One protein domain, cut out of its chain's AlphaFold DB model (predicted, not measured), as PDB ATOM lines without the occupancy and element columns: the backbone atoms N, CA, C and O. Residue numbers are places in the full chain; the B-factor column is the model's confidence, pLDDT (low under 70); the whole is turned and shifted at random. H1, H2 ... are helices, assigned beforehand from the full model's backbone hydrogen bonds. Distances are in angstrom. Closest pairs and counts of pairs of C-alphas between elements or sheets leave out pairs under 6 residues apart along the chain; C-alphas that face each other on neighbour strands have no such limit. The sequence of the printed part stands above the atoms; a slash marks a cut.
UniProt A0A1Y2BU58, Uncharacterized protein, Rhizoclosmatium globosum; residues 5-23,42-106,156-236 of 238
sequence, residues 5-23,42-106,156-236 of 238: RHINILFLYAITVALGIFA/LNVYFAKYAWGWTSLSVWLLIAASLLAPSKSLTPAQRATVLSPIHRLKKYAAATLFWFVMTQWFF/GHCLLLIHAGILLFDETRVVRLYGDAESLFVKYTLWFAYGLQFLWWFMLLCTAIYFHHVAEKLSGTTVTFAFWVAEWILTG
ATOM      1  N   ARG A   5      29.387  19.359   9.252       92.75
ATOM      2  CA  ARG A   5      29.977  18.846  10.501       92.75
ATOM      3  C   ARG A   5      31.283  18.075  10.268       92.75
ATOM      4  O   ARG A   5      32.223  18.260  11.032       92.75
ATOM      5  N   HIS A   6      31.350  17.257   9.214       93.88
ATOM      6  CA  HIS A   6      32.547  16.491   8.860       93.88
ATOM      7  C   HIS A   6      33.663  17.432   8.390       93.88
ATOM      8  O   HIS A   6      34.813  17.294   8.790       93.88
ATOM      9  N   ILE A   7      33.312  18.454   7.607       95.44
ATOM     10  CA  ILE A   7      34.264  19.482   7.172       95.44
ATOM     11  C   ILE A   7      34.804  20.259   8.380       95.44
ATOM     12  O   ILE A   7      36.013  20.433   8.505       95.44
ATOM     13  N   ASN A   8      33.932  20.659   9.308       96.62
ATOM     14  CA  ASN A   8      34.324  21.421  10.492       96.62
ATOM     15  C   ASN A   8      35.270  20.635  11.413       96.62
ATOM     16  O   ASN A   8      36.236  21.209  11.910       96.62
ATOM     17  N   ILE A   9      35.020  19.338  11.641       96.94
ATOM     18  CA  ILE A   9      35.895  18.527  12.501       96.94
ATOM     19  C   ILE A   9      37.259  18.274  11.841       96.94
ATOM     20  O   ILE A   9      38.284  18.379  12.511       96.94
ATOM     21  N   LEU A  10      37.301  18.033  10.523       97.81
ATOM     22  CA  LEU A  10      38.564  17.941   9.782       97.81
ATOM     23  C   LEU A  10      39.338  19.261   9.848       97.81
ATOM     24  O   LEU A  10      40.537  19.260  10.119       97.81
ATOM     25  N   PHE A  11      38.648  20.387   9.661       98.06
ATOM     26  CA  PHE A  11      39.251  21.711   9.755       98.06
ATOM     27  C   PHE A  11      39.825  21.980  11.152       98.06
ATOM     28  O   PHE A  11      40.954  22.453  11.254       98.06
ATOM     29  N   LEU A  12      39.110  21.610  12.223       98.06
ATOM     30  CA  LEU A  12      39.591  21.735  13.604       98.06
ATOM     31  C   LEU A  12      40.907  20.975  13.831       98.06
ATOM     32  O   LEU A  12      41.847  21.512  14.422       98.06
ATOM     33  N   TYR A  13      41.003  19.731  13.363       98.44
ATOM     34  CA  TYR A  13      42.239  18.960  13.504       98.44
ATOM     35  C   TYR A  13      43.356  19.495  12.601       98.44
ATOM     36  O   TYR A  13      44.499  19.582  13.047       98.44
ATOM     37  N   ALA A  14      43.030  19.938  11.383       98.38
ATOM     38  CA  ALA A  14      43.993  20.538  10.464       98.38
ATOM     39  C   ALA A  14      44.617  21.811  11.050       98.38
ATOM     40  O   ALA A  14      45.842  21.938  11.081       98.38
ATOM     41  N   ILE A  15      43.791  22.725  11.574       98.19
ATOM     42  CA  ILE A  15      44.282  23.964  12.185       98.19
ATOM     43  C   ILE A  15      45.064  23.680  13.469       98.19
ATOM     44  O   ILE A  15      46.076  24.325  13.709       98.19
ATOM     45  N   THR A  16      44.673  22.670  14.255       98.19
ATOM     46  CA  THR A  16      45.421  22.267  15.459       98.19
ATOM     47  C   THR A  16      46.840  21.813  15.104       98.19
ATOM     48  O   THR A  16      47.805  22.267  15.719       98.19
ATOM     49  N   VAL A  17      46.988  20.965  14.081       98.25
ATOM     50  CA  VAL A  17      48.305  20.507  13.611       98.25
ATOM     51  C   VAL A  17      49.107  21.666  13.016       98.25
ATOM     52  O   VAL A  17      50.288  21.806  13.330       98.25
ATOM     53  N   ALA A  18      48.477  22.531  12.216       98.00
ATOM     54  CA  ALA A  18      49.133  23.694  11.621       98.00
ATOM     55  C   ALA A  18      49.643  24.688  12.679       98.00
ATOM     56  O   ALA A  18      50.787  25.131  12.599       98.00
ATOM     57  N   LEU A  19      48.833  24.992  13.699       96.94
ATOM     58  CA  LEU A  19      49.222  25.853  14.818       96.94
ATOM     59  C   LEU A  19      50.356  25.236  15.638       96.94
ATOM     60  O   LEU A  19      51.287  25.943  16.011       96.94
ATOM     61  N   GLY A  20      50.317  23.924  15.885       96.50
ATOM     62  CA  GLY A  20      51.405  23.234  16.577       96.50
ATOM     63  C   GLY A  20      52.716  23.261  15.787       96.50
ATOM     64  O   GLY A  20      53.765  23.557  16.355       96.50
ATOM     65  N   ILE A  21      52.655  23.044  14.467       96.25
ATOM     66  CA  ILE A  21      53.812  23.185  13.570       96.25
ATOM     67  C   ILE A  21      54.349  24.617  13.612       96.25
ATOM     68  O   ILE A  21      55.547  24.808  13.792       96.25
ATOM     69  N   PHE A  22      53.481  25.622  13.494       95.56
ATOM     70  CA  PHE A  22      53.887  27.022  13.571       95.56
ATOM     71  C   PHE A  22      54.594  27.334  14.897       95.56
ATOM     72  O   PHE A  22      55.687  27.896  14.900       95.56
ATOM     73  N   ALA A  23      54.025  26.890  16.020       94.31
ATOM     74  CA  ALA A  23      54.622  27.063  17.339       94.31
ATOM     75  C   ALA A  23      55.965  26.325  17.495       94.31
ATOM     76  O   ALA A  23      56.839  26.824  18.202       94.31
ATOM     77  N   LEU A  42      51.215  11.900  30.715       94.00
ATOM     78  CA  LEU A  42      50.199  11.968  29.660       94.00
ATOM     79  C   LEU A  42      50.581  11.085  28.468       94.00
ATOM     80  O   LEU A  42      49.749  10.341  27.953       94.00
ATOM     81  N   ASN A  43      51.853  11.093  28.067       92.62
ATOM     82  CA  ASN A  43      52.342  10.225  26.999       92.62
ATOM     83  C   ASN A  43      52.298   8.744  27.401       92.62
ATOM     84  O   ASN A  43      51.811   7.905  26.643       92.62
ATOM     85  N   VAL A  44      52.780   8.421  28.603       93.75
ATOM     86  CA  VAL A  44      52.948   7.030  29.054       93.75
ATOM     87  C   VAL A  44      51.612   6.339  29.336       93.75
ATOM     88  O   VAL A  44      51.459   5.171  28.975       93.75
ATOM     89  N   TYR A  45      50.654   7.032  29.960       94.31
ATOM     90  CA  TYR A  45      49.388   6.425  30.389       94.31
ATOM     91  C   TYR A  45      48.217   6.696  29.445       94.31
ATOM     92  O   TYR A  45      47.318   5.859  29.348       94.31
ATOM     93  N   PHE A  46      48.222   7.829  28.737       95.25
ATOM     94  CA  PHE A  46      47.110   8.204  27.868       95.25
ATOM     95  C   PHE A  46      47.452   8.037  26.396       95.25
ATOM     96  O   PHE A  46      46.832   7.196  25.760       95.25
ATOM     97  N   ALA A  47      48.438   8.755  25.848       92.12
ATOM     98  CA  ALA A  47      48.715   8.685  24.407       92.12
ATOM     99  C   ALA A  47      49.093   7.267  23.950       92.12
ATOM    100  O   ALA A  47      48.540   6.764  22.972       92.12
ATOM    101  N   LYS A  48      49.952   6.575  24.713       91.56
ATOM    102  CA  LYS A  48      50.354   5.190  24.422       91.56
ATOM    103  C   LYS A  48      49.179   4.206  24.410       91.56
ATOM    104  O   LYS A  48      49.178   3.270  23.618       91.56
ATOM    105  N   TYR A  49      48.186   4.417  25.272       95.06
ATOM    106  CA  TYR A  49      47.007   3.555  25.400       95.06
ATOM    107  C   TYR A  49      45.733   4.230  24.875       95.06
ATOM    108  O   TYR A  49      44.626   3.849  25.259       95.06
ATOM    109  N   ALA A  50      45.869   5.221  23.986       97.19
ATOM    110  CA  ALA A  50      44.752   6.072  23.584       97.19
ATOM    111  C   ALA A  50      43.617   5.276  22.938       97.19
ATOM    112  O   ALA A  50      42.442   5.558  23.186       97.19
ATOM    113  N   TRP A  51      43.955   4.228  22.180       98.06
ATOM    114  CA  TRP A  51      42.958   3.346  21.583       98.06
ATOM    115  C   TRP A  51      42.130   2.588  22.627       98.06
ATOM    116  O   TRP A  51      40.915   2.477  22.480       98.06
ATOM    117  N   GLY A  52      42.752   2.117  23.713       97.81
ATOM    118  CA  GLY A  52      42.054   1.409  24.790       97.81
ATOM    119  C   GLY A  52      41.051   2.309  25.515       97.81
ATOM    120  O   GLY A  52      39.883   1.949  25.657       97.81
ATOM    121  N   TRP A  53      41.476   3.520  25.889       98.38
ATOM    122  CA  TRP A  53      40.604   4.531  26.502       98.38
ATOM    123  C   TRP A  53      39.454   4.950  25.580       98.38
ATOM    124  O   TRP A  53      38.308   5.069  26.015       98.38
ATOM    125  N   THR A  54      39.749   5.118  24.292       98.44
ATOM    126  CA  THR A  54      38.749   5.435  23.265       98.44
ATOM    127  C   THR A  54      37.737   4.308  23.112       98.44
ATOM    128  O   THR A  54      36.537   4.561  23.128       98.44
ATOM    129  N   SER A  55      38.203   3.061  23.044       98.38
ATOM    130  CA  SER A  55      37.349   1.877  22.941       98.38
ATOM    131  C   SER A  55      36.404   1.772  24.136       98.38
ATOM    132  O   SER A  55      35.199   1.623  23.949       98.38
ATOM    133  N   LEU A  56      36.923   1.932  25.361       98.50
ATOM    134  CA  LEU A  56      36.105   1.957  26.576       98.50
ATOM    135  C   LEU A  56      35.003   3.023  26.485       98.50
ATOM    136  O   LEU A  56      33.837   2.728  26.734       98.50
ATOM    137  N   SER A  57      35.353   4.247  26.086       98.31
ATOM    138  CA  SER A  57      34.386   5.340  25.953       98.31
ATOM    139  C   SER A  57      33.333   5.073  24.872       98.31
ATOM    140  O   SER A  57      32.148   5.288  25.123       98.31
ATOM    141  N   VAL A  58      33.722   4.535  23.712       98.12
ATOM    142  CA  VAL A  58      32.785   4.158  22.640       98.12
ATOM    143  C   VAL A  58      31.800   3.092  23.114       98.12
ATOM    144  O   VAL A  58      30.597   3.246  22.911       98.12
ATOM    145  N   TRP A  59      32.267   2.047  23.801       97.75
ATOM    146  CA  TRP A  59      31.380   1.012  24.340       97.75
ATOM    147  C   TRP A  59      30.408   1.563  25.384       97.75
ATOM    148  O   TRP A  59      29.226   1.218  25.348       97.75
ATOM    149  N   LEU A  60      30.862   2.469  26.255       97.88
ATOM    150  CA  LEU A  60      29.982   3.158  27.201       97.88
ATOM    151  C   LEU A  60      28.947   4.034  26.478       97.88
ATOM    152  O   LEU A  60      27.776   4.006  26.845       97.88
ATOM    153  N   LEU A  61      29.328   4.761  25.420       97.19
ATOM    154  CA  LEU A  61      28.405   5.570  24.608       97.19
ATOM    155  C   LEU A  61      27.371   4.701  23.873       97.19
ATOM    156  O   LEU A  61      26.194   5.063  23.783       97.19
ATOM    157  N   ILE A  62      27.779   3.544  23.349       95.44
ATOM    158  CA  ILE A  62      26.856   2.570  22.748       95.44
ATOM    159  C   ILE A  62      25.886   2.053  23.813       95.44
ATOM    160  O   ILE A  62      24.671   2.144  23.617       95.44
ATOM    161  N   ALA A  63      26.385   1.613  24.968       95.81
ATOM    162  CA  ALA A  63      25.546   1.155  26.071       95.81
ATOM    163  C   ALA A  63      24.574   2.245  26.555       95.81
ATOM    164  O   ALA A  63      23.385   1.975  26.704       95.81
ATOM    165  N   ALA A  64      25.032   3.489  26.722       95.38
ATOM    166  CA  ALA A  64      24.210   4.616  27.165       95.38
ATOM    167  C   ALA A  64      23.034   4.881  26.221       95.38
ATOM    168  O   ALA A  64      21.900   5.016  26.674       95.38
ATOM    169  N   SER A  65      23.276   4.873  24.909       92.31
ATOM    170  CA  SER A  65      22.198   5.051  23.930       92.31
ATOM    171  C   SER A  65      21.186   3.901  23.899       92.31
ATOM    172  O   SER A  65      20.034   4.118  23.536       92.31
ATOM    173  N   LEU A  66      21.604   2.682  24.254       92.06
ATOM    174  CA  LEU A  66      20.752   1.495  24.215       92.06
ATOM    175  C   LEU A  66      19.933   1.326  25.491       92.06
ATOM    176  O   LEU A  66      18.753   0.989  25.423       92.06
ATOM    177  N   LEU A  67      20.557   1.566  26.642       93.69
ATOM    178  CA  LEU A  67      19.955   1.369  27.958       93.69
ATOM    179  C   LEU A  67      19.126   2.575  28.412       93.69
ATOM    180  O   LEU A  67      18.170   2.407  29.162       93.69
ATOM    181  N   ALA A  68      19.474   3.780  27.955       92.75
ATOM    182  CA  ALA A  68      18.786   5.016  28.311       92.75
ATOM    183  C   ALA A  68      18.544   5.906  27.072       92.75
ATOM    184  O   ALA A  68      19.096   7.006  26.987       92.75
ATOM    185  N   PRO A  69      17.753   5.450  26.080       91.44
ATOM    186  CA  PRO A  69      17.384   6.268  24.930       91.44
ATOM    187  C   PRO A  69      16.381   7.362  25.321       91.44
ATOM    188  O   PRO A  69      15.538   7.167  26.197       91.44
ATOM    189  N   SER A  70      16.405   8.487  24.603       89.81
ATOM    190  CA  SER A  70      15.431   9.565  24.778       89.81
ATOM    191  C   SER A  70      13.993   9.070  24.584       89.81
ATOM    192  O   SER A  70      13.683   8.316  23.652       89.81
ATOM    193  N   LYS A  71      13.088   9.571  25.432       86.75
ATOM    194  CA  LYS A  71      11.638   9.335  25.341       86.75
ATOM    195  C   LYS A  71      11.002   9.992  24.112       86.75
ATOM    196  O   LYS A  71       9.907   9.604  23.727       86.75
ATOM    197  N   SER A  72      11.683  10.955  23.482       85.56
ATOM    198  CA  SER A  72      11.198  11.647  22.278       85.56
ATOM    199  C   SER A  72      11.350  10.843  20.979       85.56
ATOM    200  O   SER A  72      10.835  11.258  19.944       85.56
ATOM    201  N   LEU A  73      12.055   9.707  21.005       84.94
ATOM    202  CA  LEU A  73      12.312   8.887  19.820       84.94
ATOM    203  C   LEU A  73      11.170   7.913  19.541       84.94
ATOM    204  O   LEU A  73      10.838   7.072  20.379       84.94
ATOM    205  N   THR A  74      10.652   7.938  18.312       86.06
ATOM    206  CA  THR A  74       9.758   6.877  17.828       86.06
ATOM    207  C   THR A  74      10.521   5.549  17.662       86.06
ATOM    208  O   THR A  74      11.734   5.564  17.413       86.06
ATOM    209  N   PRO A  75       9.852   4.379  17.738       84.62
ATOM    210  CA  PRO A  75      10.501   3.080  17.529       84.62
ATOM    211  C   PRO A  75      11.231   2.964  16.181       84.62
ATOM    212  O   PRO A  75      12.327   2.410  16.120       84.62
ATOM    213  N   ALA A  76      10.667   3.549  15.119       84.06
ATOM    214  CA  ALA A  76      11.279   3.569  13.791       84.06
ATOM    215  C   ALA A  76      12.565   4.416  13.757       84.06
ATOM    216  O   ALA A  76      13.594   3.962  13.263       84.06
ATOM    217  N   GLN A  77      12.547   5.617  14.349       82.31
ATOM    218  CA  GLN A  77      13.750   6.450  14.464       82.31
ATOM    219  C   GLN A  77      14.824   5.771  15.318       82.31
ATOM    220  O   GLN A  77      16.002   5.829  14.973       82.31
ATOM    221  N   ARG A  78      14.427   5.091  16.400       82.94
ATOM    222  CA  ARG A  78      15.339   4.333  17.261       82.94
ATOM    223  C   ARG A  78      16.058   3.226  16.487       82.94
ATOM    224  O   ARG A  78      17.274   3.119  16.599       82.94
ATOM    225  N   ALA A  79      15.328   2.443  15.690       83.00
ATOM    226  CA  ALA A  79      15.891   1.343  14.906       83.00
ATOM    227  C   ALA A  79      16.920   1.815  13.864       83.00
ATOM    228  O   ALA A  79      17.912   1.127  13.623       83.00
ATOM    229  N   THR A  80      16.713   2.998  13.281       84.62
ATOM    230  CA  THR A  80      17.616   3.559  12.268       84.62
ATOM    231  C   THR A  80      18.804   4.287  12.898       84.62
ATOM    232  O   THR A  80      19.953   3.970  12.602       84.62
ATOM    233  N   VAL A  81      18.546   5.250  13.789       82.62
ATOM    234  CA  VAL A  81      19.560   6.184  14.308       82.62
ATOM    235  C   VAL A  81      20.434   5.552  15.391       82.62
ATOM    236  O   VAL A  81      21.633   5.811  15.451       82.62
ATOM    237  N   LEU A  82      19.855   4.700  16.241       86.50
ATOM    238  CA  LEU A  82      20.593   3.993  17.292       86.50
ATOM    239  C   LEU A  82      21.010   2.585  16.856       86.50
ATOM    240  O   LEU A  82      21.315   1.758  17.712       86.50
ATOM    241  N   SER A  83      21.038   2.312  15.544       89.81
ATOM    242  CA  SER A  83      21.380   1.002  14.986       89.81
ATOM    243  C   SER A  83      22.736   0.504  15.510       89.81
ATOM    244  O   SER A  83      23.785   1.045  15.132       89.81
ATOM    245  N   PRO A  84      22.762  -0.557  16.345       87.50
ATOM    246  CA  PRO A  84      24.010  -1.071  16.909       87.50
ATOM    247  C   PRO A  84      24.918  -1.653  15.835       87.50
ATOM    248  O   PRO A  84      26.134  -1.548  15.927       87.50
ATOM    249  N   ILE A  85      24.322  -2.226  14.786       90.06
ATOM    250  CA  ILE A  85      25.045  -2.835  13.670       90.06
ATOM    251  C   ILE A  85      25.857  -1.776  12.926       90.06
ATOM    252  O   ILE A  85      27.026  -2.005  12.625       90.06
ATOM    253  N   HIS A  86      25.258  -0.619  12.638       90.31
ATOM    254  CA  HIS A  86      25.958   0.461  11.948       90.31
ATOM    255  C   HIS A  86      27.147   0.971  12.774       90.31
ATOM    256  O   HIS A  86      28.264   1.081  12.272       90.31
ATOM    257  N   ARG A  87      26.928   1.205  14.071       92.56
ATOM    258  CA  ARG A  87      27.970   1.698  14.981       92.56
ATOM    259  C   ARG A  87      29.079   0.672  15.205       92.56
ATOM    260  O   ARG A  87      30.249   1.040  15.211       92.56
ATOM    261  N   LEU A  88      28.730  -0.612  15.291       93.31
ATOM    262  CA  LEU A  88      29.696  -1.705  15.369       93.31
ATOM    263  C   LEU A  88      30.542  -1.802  14.098       93.31
ATOM    264  O   LEU A  88      31.751  -1.970  14.201       93.31
ATOM    265  N   LYS A  89      29.939  -1.657  12.910       94.31
ATOM    266  CA  LYS A  89      30.678  -1.637  11.638       94.31
ATOM    267  C   LYS A  89      31.686  -0.491  11.596       94.31
ATOM    268  O   LYS A  89      32.850  -0.744  11.309       94.31
ATOM    269  N   LYS A  90      31.268   0.724  11.967       94.94
ATOM    270  CA  LYS A  90      32.157   1.894  12.032       94.94
ATOM    271  C   LYS A  90      33.297   1.690  13.035       94.94
ATOM    272  O   LYS A  90      34.459   1.915  12.711       94.94
ATOM    273  N   TYR A  91      32.987   1.213  14.243       96.94
ATOM    274  CA  TYR A  91      34.004   0.908  15.255       96.94
ATOM    275  C   TYR A  91      34.970  -0.193  14.792       96.94
ATOM    276  O   TYR A  91      36.176  -0.082  15.004       96.94
ATOM    277  N   ALA A  92      34.469  -1.236  14.125       97.31
ATOM    278  CA  ALA A  92      35.292  -2.308  13.574       97.31
ATOM    279  C   ALA A  92      36.208  -1.803  12.449       97.31
ATOM    280  O   ALA A  92      37.392  -2.128  12.455       97.31
ATOM    281  N   ALA A  93      35.698  -0.973  11.533       97.56
ATOM    282  CA  ALA A  93      36.492  -0.344  10.479       97.56
ATOM    283  C   ALA A  93      37.600   0.543  11.066       97.56
ATOM    284  O   ALA A  93      38.760   0.430  10.673       97.56
ATOM    285  N   ALA A  94      37.262   1.363  12.065       97.88
ATOM    286  CA  ALA A  94      38.216   2.205  12.777       97.88
ATOM    287  C   ALA A  94      39.288   1.370  13.510       97.88
ATOM    288  O   ALA A  94      40.485   1.601  13.354       97.88
ATOM    289  N   THR A  95      38.875   0.318  14.223       97.81
ATOM    290  CA  THR A  95      39.794  -0.613  14.903       97.81
ATOM    291  C   THR A  95      40.731  -1.298  13.919       97.81
ATOM    292  O   THR A  95      41.931  -1.383  14.176       97.81
ATOM    293  N   LEU A  96      40.204  -1.774  12.788       96.44
ATOM    294  CA  LEU A  96      40.999  -2.428  11.757       96.44
ATOM    295  C   LEU A  96      42.022  -1.462  11.159       96.44
ATOM    296  O   LEU A  96      43.183  -1.830  11.013       96.44
ATOM    297  N   PHE A  97      41.618  -0.225  10.863       97.31
ATOM    298  CA  PHE A  97      42.527   0.808  10.379       97.31
ATOM    299  C   PHE A  97      43.656   1.074  11.379       97.31
ATOM    300  O   PHE A  97      44.826   0.961  11.022       97.31
ATOM    301  N   TRP A  98      43.331   1.349  12.647       96.44
ATOM    302  CA  TRP A  98      44.345   1.537  13.686       96.44
ATOM    303  C   TRP A  98      45.286   0.329  13.800       96.44
ATOM    304  O   TRP A  98      46.508   0.502  13.864       96.44
ATOM    305  N   PHE A  99      44.731  -0.885  13.788       95.12
ATOM    306  CA  PHE A  99      45.492  -2.123  13.915       95.12
ATOM    307  C   PHE A  99      46.463  -2.320  12.746       95.12
ATOM    308  O   PHE A  99      47.651  -2.520  12.975       95.12
ATOM    309  N   VAL A 100      45.998  -2.191  11.501       94.44
ATOM    310  CA  VAL A 100      46.839  -2.325  10.298       94.44
ATOM    311  C   VAL A 100      47.957  -1.283  10.276       94.44
ATOM    312  O   VAL A 100      49.094  -1.591   9.912       94.44
ATOM    313  N   MET A 101      47.650  -0.047  10.675       94.62
ATOM    314  CA  MET A 101      48.633   1.031  10.658       94.62
ATOM    315  C   MET A 101      49.702   0.850  11.736       94.62
ATOM    316  O   MET A 101      50.878   1.047  11.449       94.62
ATOM    317  N   THR A 102      49.317   0.478  12.959       92.25
ATOM    318  CA  THR A 102      50.190   0.621  14.142       92.25
ATOM    319  C   THR A 102      50.591  -0.686  14.820       92.25
ATOM    320  O   THR A 102      51.538  -0.690  15.602       92.25
ATOM    321  N   GLN A 103      49.873  -1.780  14.575       92.19
ATOM    322  CA  GLN A 103      50.087  -3.061  15.247       92.19
ATOM    323  C   GLN A 103      50.703  -4.085  14.292       92.19
ATOM    324  O   GLN A 103      50.895  -3.835  13.101       92.19
ATOM    325  N   TRP A 104      51.026  -5.260  14.833       86.81
ATOM    326  CA  TRP A 104      51.525  -6.374  14.036       86.81
ATOM    327  C   TRP A 104      50.470  -6.809  13.010       86.81
ATOM    328  O   TRP A 104      49.404  -7.298  13.374       86.81
ATOM    329  N   PHE A 105      50.781  -6.657  11.724       77.94
ATOM    330  CA  PHE A 105      49.903  -7.044  10.622       77.94
ATOM    331  C   PHE A 105      50.715  -7.842   9.605       77.94
ATOM    332  O   PHE A 105      51.356  -7.270   8.728       77.94
ATOM    333  N   PHE A 106      50.747  -9.172   9.761       79.31
ATOM    334  CA  PHE A 106      51.574 -10.076   8.945       79.31
ATOM    335  C   PHE A 106      53.063  -9.677   8.935       79.31
ATOM    336  O   PHE A 106      53.701  -9.631   7.884       79.31
ATOM    337  N   GLY A 156      52.639   8.209  14.155       94.19
ATOM    338  CA  GLY A 156      51.608   7.342  14.724       94.19
ATOM    339  C   GLY A 156      50.757   8.036  15.793       94.19
ATOM    340  O   GLY A 156      49.580   7.716  15.935       94.19
ATOM    341  N   HIS A 157      51.308   9.029  16.501       93.62
ATOM    342  CA  HIS A 157      50.566   9.824  17.487       93.62
ATOM    343  C   HIS A 157      49.564  10.767  16.818       93.62
ATOM    344  O   HIS A 157      48.403  10.794  17.225       93.62
ATOM    345  N   CYS A 158      49.967  11.491  15.765       96.56
ATOM    346  CA  CYS A 158      49.021  12.289  14.982       96.56
ATOM    347  C   CYS A 158      47.914  11.402  14.400       96.56
ATOM    348  O   CYS A 158      46.736  11.731  14.535       96.56
ATOM    349  N   LEU A 159      48.291  10.251  13.829       97.62
ATOM    350  CA  LEU A 159      47.350   9.288  13.266       97.62
ATOM    351  C   LEU A 159      46.327   8.836  14.316       97.62
ATOM    352  O   LEU A 159      45.125   9.004  14.106       97.62
ATOM    353  N   LEU A 160      46.801   8.313  15.450       97.62
ATOM    354  CA  LEU A 160      45.972   7.730  16.504       97.62
ATOM    355  C   LEU A 160      45.086   8.764  17.205       97.62
ATOM    356  O   LEU A 160      43.904   8.501  17.403       97.62
ATOM    357  N   LEU A 161      45.619   9.931  17.578       98.12
ATOM    358  CA  LEU A 161      44.876  10.922  18.367       98.12
ATOM    359  C   LEU A 161      43.767  11.596  17.553       98.12
ATOM    360  O   LEU A 161      42.660  11.776  18.059       98.12
ATOM    361  N   ILE A 162      44.028  11.904  16.279       98.56
ATOM    362  CA  ILE A 162      42.992  12.393  15.358       98.56
ATOM    363  C   ILE A 162      41.951  11.296  15.130       98.56
ATOM    364  O   ILE A 162      40.751  11.554  15.188       98.56
ATOM    365  N   HIS A 163      42.403  10.060  14.896       98.56
ATOM    366  CA  HIS A 163      41.512   8.943  14.610       98.56
ATOM    367  C   HIS A 163      40.570   8.645  15.787       98.56
ATOM    368  O   HIS A 163      39.356   8.563  15.600       98.56
ATOM    369  N   ALA A 164      41.114   8.581  17.003       98.50
ATOM    370  CA  ALA A 164      40.360   8.442  18.242       98.50
ATOM    371  C   ALA A 164      39.394   9.612  18.476       98.50
ATOM    372  O   ALA A 164      38.233   9.407  18.826       98.50
ATOM    373  N   GLY A 165      39.865  10.842  18.259       98.44
ATOM    374  CA  GLY A 165      39.075  12.052  18.444       98.44
ATOM    375  C   GLY A 165      37.849  12.127  17.529       98.44
ATOM    376  O   GLY A 165      36.751  12.392  18.014       98.44
ATOM    377  N   ILE A 166      38.004  11.821  16.236       98.31
ATOM    378  CA  ILE A 166      36.886  11.810  15.276       98.31
ATOM    379  C   ILE A 166      35.874  10.702  15.612       98.31
ATOM    380  O   ILE A 166      34.669  10.958  15.611       98.31
ATOM    381  N   LEU A 167      36.339   9.496  15.970       98.00
ATOM    382  CA  LEU A 167      35.446   8.409  16.387       98.00
ATOM    383  C   LEU A 167      34.610   8.811  17.611       98.00
ATOM    384  O   LEU A 167      33.391   8.625  17.611       98.00
ATOM    385  N   LEU A 168      35.241   9.404  18.631       98.19
ATOM    386  CA  LEU A 168      34.523   9.904  19.804       98.19
ATOM    387  C   LEU A 168      33.563  11.033  19.451       98.19
ATOM    388  O   LEU A 168      32.452  11.045  19.979       98.19
ATOM    389  N   PHE A 169      33.941  11.956  18.568       97.38
ATOM    390  CA  PHE A 169      33.068  13.046  18.137       97.38
ATOM    391  C   PHE A 169      31.757  12.517  17.543       97.38
ATOM    392  O   PHE A 169      30.675  12.947  17.955       97.38
ATOM    393  N   ASP A 170      31.829  11.543  16.634       94.75
ATOM    394  CA  ASP A 170      30.630  10.970  16.025       94.75
ATOM    395  C   ASP A 170      29.765  10.220  17.050       94.75
ATOM    396  O   ASP A 170      28.551  10.426  17.106       94.75
ATOM    397  N   GLU A 171      30.371   9.394  17.908       95.50
ATOM    398  CA  GLU A 171      29.641   8.617  18.920       95.50
ATOM    399  C   GLU A 171      29.005   9.499  20.005       95.50
ATOM    400  O   GLU A 171      27.855   9.292  20.406       95.50
ATOM    401  N   THR A 172      29.716  10.539  20.440       97.06
ATOM    402  CA  THR A 172      29.225  11.489  21.447       97.06
ATOM    403  C   THR A 172      28.037  12.279  20.912       97.06
ATOM    404  O   THR A 172      27.093  12.557  21.651       97.06
ATOM    405  N   ARG A 173      28.027  12.607  19.613       94.50
ATOM    406  CA  ARG A 173      26.899  13.303  18.981       94.50
ATOM    407  C   ARG A 173      25.621  12.477  18.991       94.50
ATOM    408  O   ARG A 173      24.567  13.041  19.278       94.50
ATOM    409  N   VAL A 174      25.702  11.173  18.727       93.00
ATOM    410  CA  VAL A 174      24.533  10.282  18.789       93.00
ATOM    411  C   VAL A 174      23.944  10.304  20.200       93.00
ATOM    412  O   VAL A 174      22.763  10.586  20.374       93.00
ATOM    413  N   VAL A 175      24.771  10.094  21.227       94.94
ATOM    414  CA  VAL A 175      24.301  10.063  22.622       94.94
ATOM    415  C   VAL A 175      23.809  11.432  23.098       94.94
ATOM    416  O   VAL A 175      22.803  11.504  23.794       94.94
ATOM    417  N   ARG A 176      24.451  12.529  22.688       95.31
ATOM    418  CA  ARG A 176      24.015  13.890  23.037       95.31
ATOM    419  C   ARG A 176      22.629  14.220  22.480       95.31
ATOM    420  O   ARG A 176      21.870  14.922  23.138       95.31
ATOM    421  N   LEU A 177      22.329  13.780  21.258       92.38
ATOM    422  CA  LEU A 177      21.059  14.082  20.591       92.38
ATOM    423  C   LEU A 177      19.939  13.121  20.994       92.38
ATOM    424  O   LEU A 177      18.772  13.508  20.989       92.38
ATOM    425  N   TYR A 178      20.286  11.873  21.310       92.94
ATOM    426  CA  TYR A 178      19.322  10.774  21.391       92.94
ATOM    427  C   TYR A 178      19.366   9.986  22.704       92.94
ATOM    428  O   TYR A 178      18.553   9.082  22.884       92.94
ATOM    429  N   GLY A 179      20.280  10.301  23.622       93.00
ATOM    430  CA  GLY A 179      20.286   9.767  24.984       93.00
ATOM    431  C   GLY A 179      19.275  10.480  25.884       93.00
ATOM    432  O   GLY A 179      18.902  11.626  25.637       93.00
ATOM    433  N   ASP A 180      18.822   9.798  26.931       94.06
ATOM    434  CA  ASP A 180      17.977  10.385  27.967       94.06
ATOM    435  C   ASP A 180      18.766  11.438  28.759       94.06
ATOM    436  O   ASP A 180      19.712  11.114  29.484       94.06
ATOM    437  N   ALA A 181      18.362  12.701  28.619       91.38
ATOM    438  CA  ALA A 181      19.012  13.836  29.260       91.38
ATOM    439  C   ALA A 181      18.919  13.799  30.789       91.38
ATOM    440  O   ALA A 181      19.738  14.441  31.441       91.38
ATOM    441  N   GLU A 182      17.981  13.048  31.373       93.81
ATOM    442  CA  GLU A 182      17.856  12.920  32.828       93.81
ATOM    443  C   GLU A 182      18.724  11.798  33.408       93.81
ATOM    444  O   GLU A 182      19.088  11.835  34.586       93.81
ATOM    445  N   SER A 183      19.148  10.842  32.579       96.56
ATOM    446  CA  SER A 183      19.954   9.702  33.010       96.56
ATOM    447  C   SER A 183      21.357  10.124  33.458       96.56
ATOM    448  O   SER A 183      22.163  10.634  32.675       96.56
ATOM    449  N   LEU A 184      21.697   9.836  34.720       96.75
ATOM    450  CA  LEU A 184      23.055  10.030  35.244       96.75
ATOM    451  C   LEU A 184      24.090   9.228  34.446       96.75
ATOM    452  O   LEU A 184      25.186   9.724  34.196       96.75
ATOM    453  N   PHE A 185      23.738   8.020  33.993       97.44
ATOM    454  CA  PHE A 185      24.632   7.187  33.188       97.44
ATOM    455  C   PHE A 185      25.002   7.864  31.861       97.44
ATOM    456  O   PHE A 185      26.179   7.901  31.495       97.44
ATOM    457  N   VAL A 186      24.024   8.474  31.181       96.75
ATOM    458  CA  VAL A 186      24.253   9.258  29.956       96.75
ATOM    459  C   VAL A 186      25.140  10.467  30.259       96.75
ATOM    460  O   VAL A 186      26.147  10.666  29.577       96.75
ATOM    461  N   LYS A 187      24.825  11.236  31.312       97.38
ATOM    462  CA  LYS A 187      25.592  12.432  31.712       97.38
ATOM    463  C   LYS A 187      27.067  12.107  31.971       97.38
ATOM    464  O   LYS A 187      27.937  12.735  31.372       97.38
ATOM    465  N   TYR A 188      27.363  11.124  32.823       98.00
ATOM    466  CA  TYR A 188      28.746  10.769  33.160       98.00
ATOM    467  C   TYR A 188      29.506  10.168  31.976       98.00
ATOM    468  O   TYR A 188      30.681  10.480  31.787       98.00
ATOM    469  N   THR A 189      28.837   9.375  31.136       97.94
ATOM    470  CA  THR A 189      29.447   8.826  29.916       97.94
ATOM    471  C   THR A 189      29.841   9.936  28.938       97.94
ATOM    472  O   THR A 189      30.946   9.912  28.395       97.94
ATOM    473  N   LEU A 190      28.975  10.936  28.740       98.12
ATOM    474  CA  LEU A 190      29.281  12.099  27.904       98.12
ATOM    475  C   LEU A 190      30.447  12.913  28.477       98.12
ATOM    476  O   LEU A 190      31.364  13.253  27.736       98.12
ATOM    477  N   TRP A 191      30.459  13.186  29.787       98.25
ATOM    478  CA  TRP A 191      31.566  13.901  30.432       98.25
ATOM    479  C   TRP A 191      32.902  13.175  30.289       98.25
ATOM    480  O   TRP A 191      33.908  13.806  29.966       98.25
ATOM    481  N   PHE A 192      32.909  11.853  30.459       98.50
ATOM    482  CA  PHE A 192      34.096  11.038  30.227       98.50
ATOM    483  C   PHE A 192      34.578  11.140  28.770       98.50
ATOM    484  O   PHE A 192      35.757  11.395  28.523       98.50
ATOM    485  N   ALA A 193      33.662  11.033  27.801       98.56
ATOM    486  CA  ALA A 193      33.980  11.161  26.380       98.56
ATOM    487  C   ALA A 193      34.494  12.563  26.003       98.56
ATOM    488  O   ALA A 193      35.414  12.680  25.191       98.56
ATOM    489  N   TYR A 194      33.936  13.633  26.579       98.56
ATOM    490  CA  TYR A 194      34.423  15.001  26.368       98.56
ATOM    491  C   TYR A 194      35.807  15.215  26.980       98.56
ATOM    492  O   TYR A 194      36.658  15.837  26.345       98.56
ATOM    493  N   GLY A 195      36.057  14.658  28.168       98.56
ATOM    494  CA  GLY A 195      37.374  14.687  28.799       98.56
ATOM    495  C   GLY A 195      38.442  14.026  27.927       98.56
ATOM    496  O   GLY A 195      39.499  14.611  27.701       98.56
ATOM    497  N   LEU A 196      38.142  12.851  27.361       98.50
ATOM    498  CA  LEU A 196      39.047  12.178  26.427       98.50
ATOM    499  C   LEU A 196      39.232  12.957  25.121       98.50
ATOM    500  O   LEU A 196      40.362  13.091  24.668       98.50
ATOM    501  N   GLN A 197      38.171  13.518  24.531       98.19
ATOM    502  CA  GLN A 197      38.290  14.350  23.324       98.19
ATOM    503  C   GLN A 197      39.199  15.562  23.546       98.19
ATOM    504  O   GLN A 197      40.081  15.822  22.726       98.19
ATOM    505  N   PHE A 198      39.016  16.272  24.663       98.38
ATOM    506  CA  PHE A 198      39.885  17.383  25.038       98.38
ATOM    507  C   PHE A 198      41.330  16.914  25.222       98.38
ATOM    508  O   PHE A 198      42.250  17.532  24.688       98.38
ATOM    509  N   LEU A 199      41.531  15.793  25.918       98.12
ATOM    510  CA  LEU A 199      42.856  15.230  26.132       98.12
ATOM    511  C   LEU A 199      43.535  14.834  24.814       98.12
ATOM    512  O   LEU A 199      44.703  15.151  24.622       98.12
ATOM    513  N   TRP A 200      42.827  14.197  23.878       98.38
ATOM    514  CA  TRP A 200      43.377  13.839  22.565       98.38
ATOM    515  C   TRP A 200      43.727  15.060  21.730       98.38
ATOM    516  O   TRP A 200      44.791  15.087  21.116       98.38
ATOM    517  N   TRP A 201      42.872  16.083  21.739       98.19
ATOM    518  CA  TRP A 201      43.156  17.355  21.084       98.19
ATOM    519  C   TRP A 201      44.400  18.035  21.675       98.19
ATOM    520  O   TRP A 201      45.300  18.430  20.932       98.19
ATOM    521  N   PHE A 202      44.501  18.099  23.003       97.81
ATOM    522  CA  PHE A 202      45.649  18.686  23.690       97.81
ATOM    523  C   PHE A 202      46.942  17.907  23.412       97.81
ATOM    524  O   PHE A 202      47.962  18.491  23.052       97.81
ATOM    525  N   MET A 203      46.899  16.576  23.496       97.06
ATOM    526  CA  MET A 203      48.054  15.722  23.214       97.06
ATOM    527  C   MET A 203      48.477  15.783  21.745       97.06
ATOM    528  O   MET A 203      49.671  15.708  21.447       97.06
ATOM    529  N   LEU A 204      47.531  15.965  20.819       97.75
ATOM    530  CA  LEU A 204      47.835  16.202  19.411       97.75
ATOM    531  C   LEU A 204      48.572  17.529  19.233       97.75
ATOM    532  O   LEU A 204      49.570  17.568  18.517       97.75
ATOM    533  N   LEU A 205      48.120  18.592  19.906       96.81
ATOM    534  CA  LEU A 205      48.804  19.882  19.896       96.81
ATOM    535  C   LEU A 205      50.229  19.748  20.450       96.81
ATOM    536  O   LEU A 205      51.177  20.146  19.778       96.81
ATOM    537  N   CYS A 206      50.414  19.106  21.609       94.94
ATOM    538  CA  CYS A 206      51.746  18.832  22.157       94.94
ATOM    539  C   CYS A 206      52.614  18.008  21.194       94.94
ATOM    540  O   CYS A 206      53.799  18.292  21.043       94.94
ATOM    541  N   THR A 207      52.030  17.026  20.502       94.25
ATOM    542  CA  THR A 207      52.732  16.232  19.482       94.25
ATOM    543  C   THR A 207      53.187  17.099  18.318       94.25
ATOM    544  O   THR A 207      54.346  17.032  17.918       94.25
ATOM    545  N   ALA A 208      52.305  17.954  17.807       95.88
ATOM    546  CA  ALA A 208      52.616  18.861  16.712       95.88
ATOM    547  C   ALA A 208      53.671  19.913  17.096       95.88
ATOM    548  O   ALA A 208      54.423  20.347  16.225       95.88
ATOM    549  N   ILE A 209      53.767  20.271  18.378       94.81
ATOM    550  CA  ILE A 209      54.761  21.211  18.900       94.81
ATOM    551  C   ILE A 209      56.129  20.537  19.116       94.81
ATOM    552  O   ILE A 209      57.129  21.024  18.600       94.81
ATOM    553  N   TYR A 210      56.191  19.426  19.859       92.38
ATOM    554  CA  TYR A 210      57.453  18.923  20.433       92.38
ATOM    555  C   TYR A 210      58.063  17.699  19.739       92.38
ATOM    556  O   TYR A 210      59.241  17.411  19.941       92.38
ATOM    557  N   PHE A 211      57.293  16.937  18.960       89.81
ATOM    558  CA  PHE A 211      57.729  15.633  18.439       89.81
ATOM    559  C   PHE A 211      57.600  15.568  16.921       89.81
ATOM    560  O   PHE A 211      56.735  16.232  16.382       89.81
ATOM    561  N   HIS A 212      58.392  14.726  16.247       87.25
ATOM    562  CA  HIS A 212      58.372  14.497  14.790       87.25
ATOM    563  C   HIS A 212      58.719  15.701  13.898       87.25
ATOM    564  O   HIS A 212      58.559  16.872  14.254       87.25
ATOM    565  N   HIS A 213      59.140  15.393  12.674       92.38
ATOM    566  CA  HIS A 213      59.322  16.382  11.619       92.38
ATOM    567  C   HIS A 213      57.980  16.808  10.997       92.38
ATOM    568  O   HIS A 213      56.962  16.124  11.108       92.38
ATOM    569  N   VAL A 214      57.965  17.951  10.302       95.50
ATOM    570  CA  VAL A 214      56.747  18.501   9.674       95.50
ATOM    571  C   VAL A 214      56.094  17.498   8.717       95.50
ATOM    572  O   VAL A 214      54.896  17.245   8.813       95.50
ATOM    573  N   ALA A 215      56.877  16.873   7.835       95.62
ATOM    574  CA  ALA A 215      56.359  15.916   6.855       95.62
ATOM    575  C   ALA A 215      55.752  14.655   7.509       95.62
ATOM    576  O   ALA A 215      54.739  14.128   7.046       95.62
ATOM    577  N   GLU A 216      56.315  14.200   8.625       95.44
ATOM    578  CA  GLU A 216      55.825  13.050   9.395       95.44
ATOM    579  C   GLU A 216      54.476  13.343  10.073       95.44
ATOM    580  O   GLU A 216      53.571  12.506  10.064       95.44
ATOM    581  N   LYS A 217      54.300  14.563  10.604       95.94
ATOM    582  CA  LYS A 217      53.023  15.042  11.169       95.94
ATOM    583  C   LYS A 217      51.940  15.143  10.093       95.94
ATOM    584  O   LYS A 217      50.810  14.687  10.289       95.94
ATOM    585  N   LEU A 218      52.284  15.744   8.951       97.25
ATOM    586  CA  LEU A 218      51.354  15.955   7.843       97.25
ATOM    587  C   LEU A 218      50.925  14.638   7.190       97.25
ATOM    588  O   LEU A 218      49.747  14.478   6.871       97.25
ATOM    589  N   SER A 219      51.838  13.676   7.039       96.94
ATOM    590  CA  SER A 219      51.513  12.354   6.489       96.94
ATOM    591  C   SER A 219      50.563  11.577   7.402       96.94
ATOM    592  O   SER A 219      49.526  11.118   6.929       96.94
ATOM    593  N   GLY A 220      50.836  11.511   8.711       96.62
ATOM    594  CA  GLY A 220      49.942  10.856   9.677       96.62
ATOM    595  C   GLY A 220      48.541  11.479   9.698       96.62
ATOM    596  O   GLY A 220      47.538  10.768   9.685       96.62
ATOM    597  N   THR A 221      48.471  12.812   9.630       98.00
ATOM    598  CA  THR A 221      47.206  13.563   9.533       98.00
ATOM    599  C   THR A 221      46.447  13.236   8.245       98.00
ATOM    600  O   THR A 221      45.257  12.928   8.285       98.00
ATOM    601  N   THR A 222      47.140  13.256   7.104       98.06
ATOM    602  CA  THR A 222      46.541  13.018   5.782       98.06
ATOM    603  C   THR A 222      45.992  11.600   5.661       98.06
ATOM    604  O   THR A 222      44.868  11.422   5.196       98.06
ATOM    605  N   VAL A 223      46.743  10.593   6.120       97.88
ATOM    606  CA  VAL A 223      46.310   9.187   6.086       97.88
ATOM    607  C   VAL A 223      45.042   8.984   6.924       97.88
ATOM    608  O   VAL A 223      44.089   8.366   6.452       97.88
ATOM    609  N   THR A 224      44.975   9.569   8.126       98.19
ATOM    610  CA  THR A 224      43.761   9.511   8.959       98.19
ATOM    611  C   THR A 224      42.579  10.235   8.322       98.19
ATOM    612  O   THR A 224      41.457   9.730   8.359       98.19
ATOM    613  N   PHE A 225      42.793  11.412   7.733       98.31
ATOM    614  CA  PHE A 225      41.725  12.153   7.060       98.31
ATOM    615  C   PHE A 225      41.177  11.385   5.861       98.31
ATOM    616  O   PHE A 225      39.961  11.304   5.701       98.31
ATOM    617  N   ALA A 226      42.052  10.779   5.058       98.19
ATOM    618  CA  ALA A 226      41.651   9.954   3.927       98.19
ATOM    619  C   ALA A 226      40.764   8.782   4.373       98.19
ATOM    620  O   ALA A 226      39.714   8.556   3.770       98.19
ATOM    621  N   PHE A 227      41.135   8.095   5.463       97.94
ATOM    622  CA  PHE A 227      40.314   7.035   6.050       97.94
ATOM    623  C   PHE A 227      38.908   7.535   6.419       97.94
ATOM    624  O   PHE A 227      37.919   6.955   5.982       97.94
ATOM    625  N   TRP A 228      38.799   8.634   7.173       97.62
ATOM    626  CA  TRP A 228      37.495   9.141   7.625       97.62
ATOM    627  C   TRP A 228      36.629   9.686   6.493       97.62
ATOM    628  O   TRP A 228      35.422   9.457   6.477       97.62
ATOM    629  N   VAL A 229      37.230  10.369   5.517       96.88
ATOM    630  CA  VAL A 229      36.510  10.824   4.323       96.88
ATOM    631  C   VAL A 229      35.948   9.631   3.553       96.88
ATOM    632  O   VAL A 229      34.775   9.663   3.178       96.88
ATOM    633  N   ALA A 230      36.742   8.575   3.360       96.19
ATOM    634  CA  ALA A 230      36.276   7.349   2.721       96.19
ATOM    635  C   ALA A 230      35.142   6.694   3.524       96.19
ATOM    636  O   ALA A 230      34.090   6.402   2.957       96.19
ATOM    637  N   GLU A 231      35.306   6.545   4.841       95.25
ATOM    638  CA  GLU A 231      34.296   5.947   5.718       95.25
ATOM    639  C   GLU A 231      32.963   6.706   5.657       95.25
ATOM    640  O   GLU A 231      31.911   6.099   5.462       95.25
ATOM    641  N   TRP A 232      32.973   8.041   5.735       94.25
ATOM    642  CA  TRP A 232      31.745   8.843   5.661       94.25
ATOM    643  C   TRP A 232      31.067   8.793   4.287       94.25
ATOM    644  O   TRP A 232      29.839   8.894   4.203       94.25
ATOM    645  N   ILE A 233      31.843   8.643   3.209       92.62
ATOM    646  CA  ILE A 233      31.303   8.464   1.855       92.62
ATOM    647  C   ILE A 233      30.641   7.088   1.725       92.62
ATOM    648  O   ILE A 233      29.521   7.012   1.223       92.62
ATOM    649  N   LEU A 234      31.297   6.026   2.201       91.25
ATOM    650  CA  LEU A 234      30.806   4.647   2.107       91.25
ATOM    651  C   LEU A 234      29.571   4.396   2.979       91.25
ATOM    652  O   LEU A 234      28.683   3.639   2.594       91.25
ATOM    653  N   THR A 235      29.502   5.034   4.146       85.81
ATOM    654  CA  THR A 235      28.434   4.814   5.134       85.81
ATOM    655  C   THR A 235      27.253   5.780   5.015       85.81
ATOM    656  O   THR A 235      26.240   5.590   5.689       85.81
ATOM    657  N   GLY A 236      27.333   6.779   4.130       71.44
ATOM    658  CA  GLY A 236      26.184   7.600   3.746       71.44
ATOM    659  C   GLY A 236      25.733   8.640   4.778       71.44
ATOM    660  O   GLY A 236      24.533   8.835   4.943       71.44
TER     661      GLY A 236
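AT A GLANCE: This is residues 5 to 23, 42 to 106 and 156 to 236 of the 238 residues of an uncharacterized protein of Rhizoclosmatium globosum (UniProt A0A1Y2BU58). An elongated up-and-down bundle of six long helices, each running against the one before it: H6 runs through the middle, H3, H5, H7 and H8 pack round it, and H1 packs on H7 and H8. Short H4 lies at one end of the bundle and short H2 near the other. The printed part has 165 residues with eight named helices, H1 to H8, and no named strand: all helix. It is compact, with a radius of gyration of the C-alphas of 16.3 A, and spans 51 by 31 by 30 A.

HOW THE PARTS SIT: H1, residues 5 to 23, touches residues 201 to 209 of H7, residues 184 to 210, at a steep tilt of 38 degrees; the closest C-alphas, of Gly 20 and Ala 208, are 4.5 A apart. H2, residues 42 to 47, touches residues 200 to 203 of H7, closest at the C-alphas of Ala 47 and Met 203, 7.2 A. H3, residues 50 to 67, touches H6, residues 156 to 178, the same way at a shallow tilt of 11 degrees; the closest C-alphas, of Ser 65 and Val 175, are 5.6 A apart. H4, residues 75 to 81, touches no helix. H5, residues 84 to 102, touches H6 closest at the C-alphas of Thr 102 and Gly 156, 6.9 A. H6 and H7 form a helical hairpin, closest at the C-alphas of Leu 161 and Trp 200, 5.3 A. Residues 217 to 224 of H8, residues 214 to 235, touch H6, closest at the C-alphas of Leu 159 and Gly 220, 4.7 A. Every O i to N i+4 pair is within hydrogen-bond range in the helices other than H2, with 1 of 2.

IN THESE COORDINATES: H1 begins at C-alpha 5 (29.977, 18.846, 10.501) and H8 ends at C-alpha 235 (28.434, 4.814, 5.134). H7 is 38.5 A long, H6 33.1 A and H8 31.8 A.

THE WHOLE: Residues 24 to 41 and 107 to 155 are not printed; the gaps between C-alphas are 20.0 A and 18.4 A. No link printed whole is long, and no printed residue is under 70 in pLDDT.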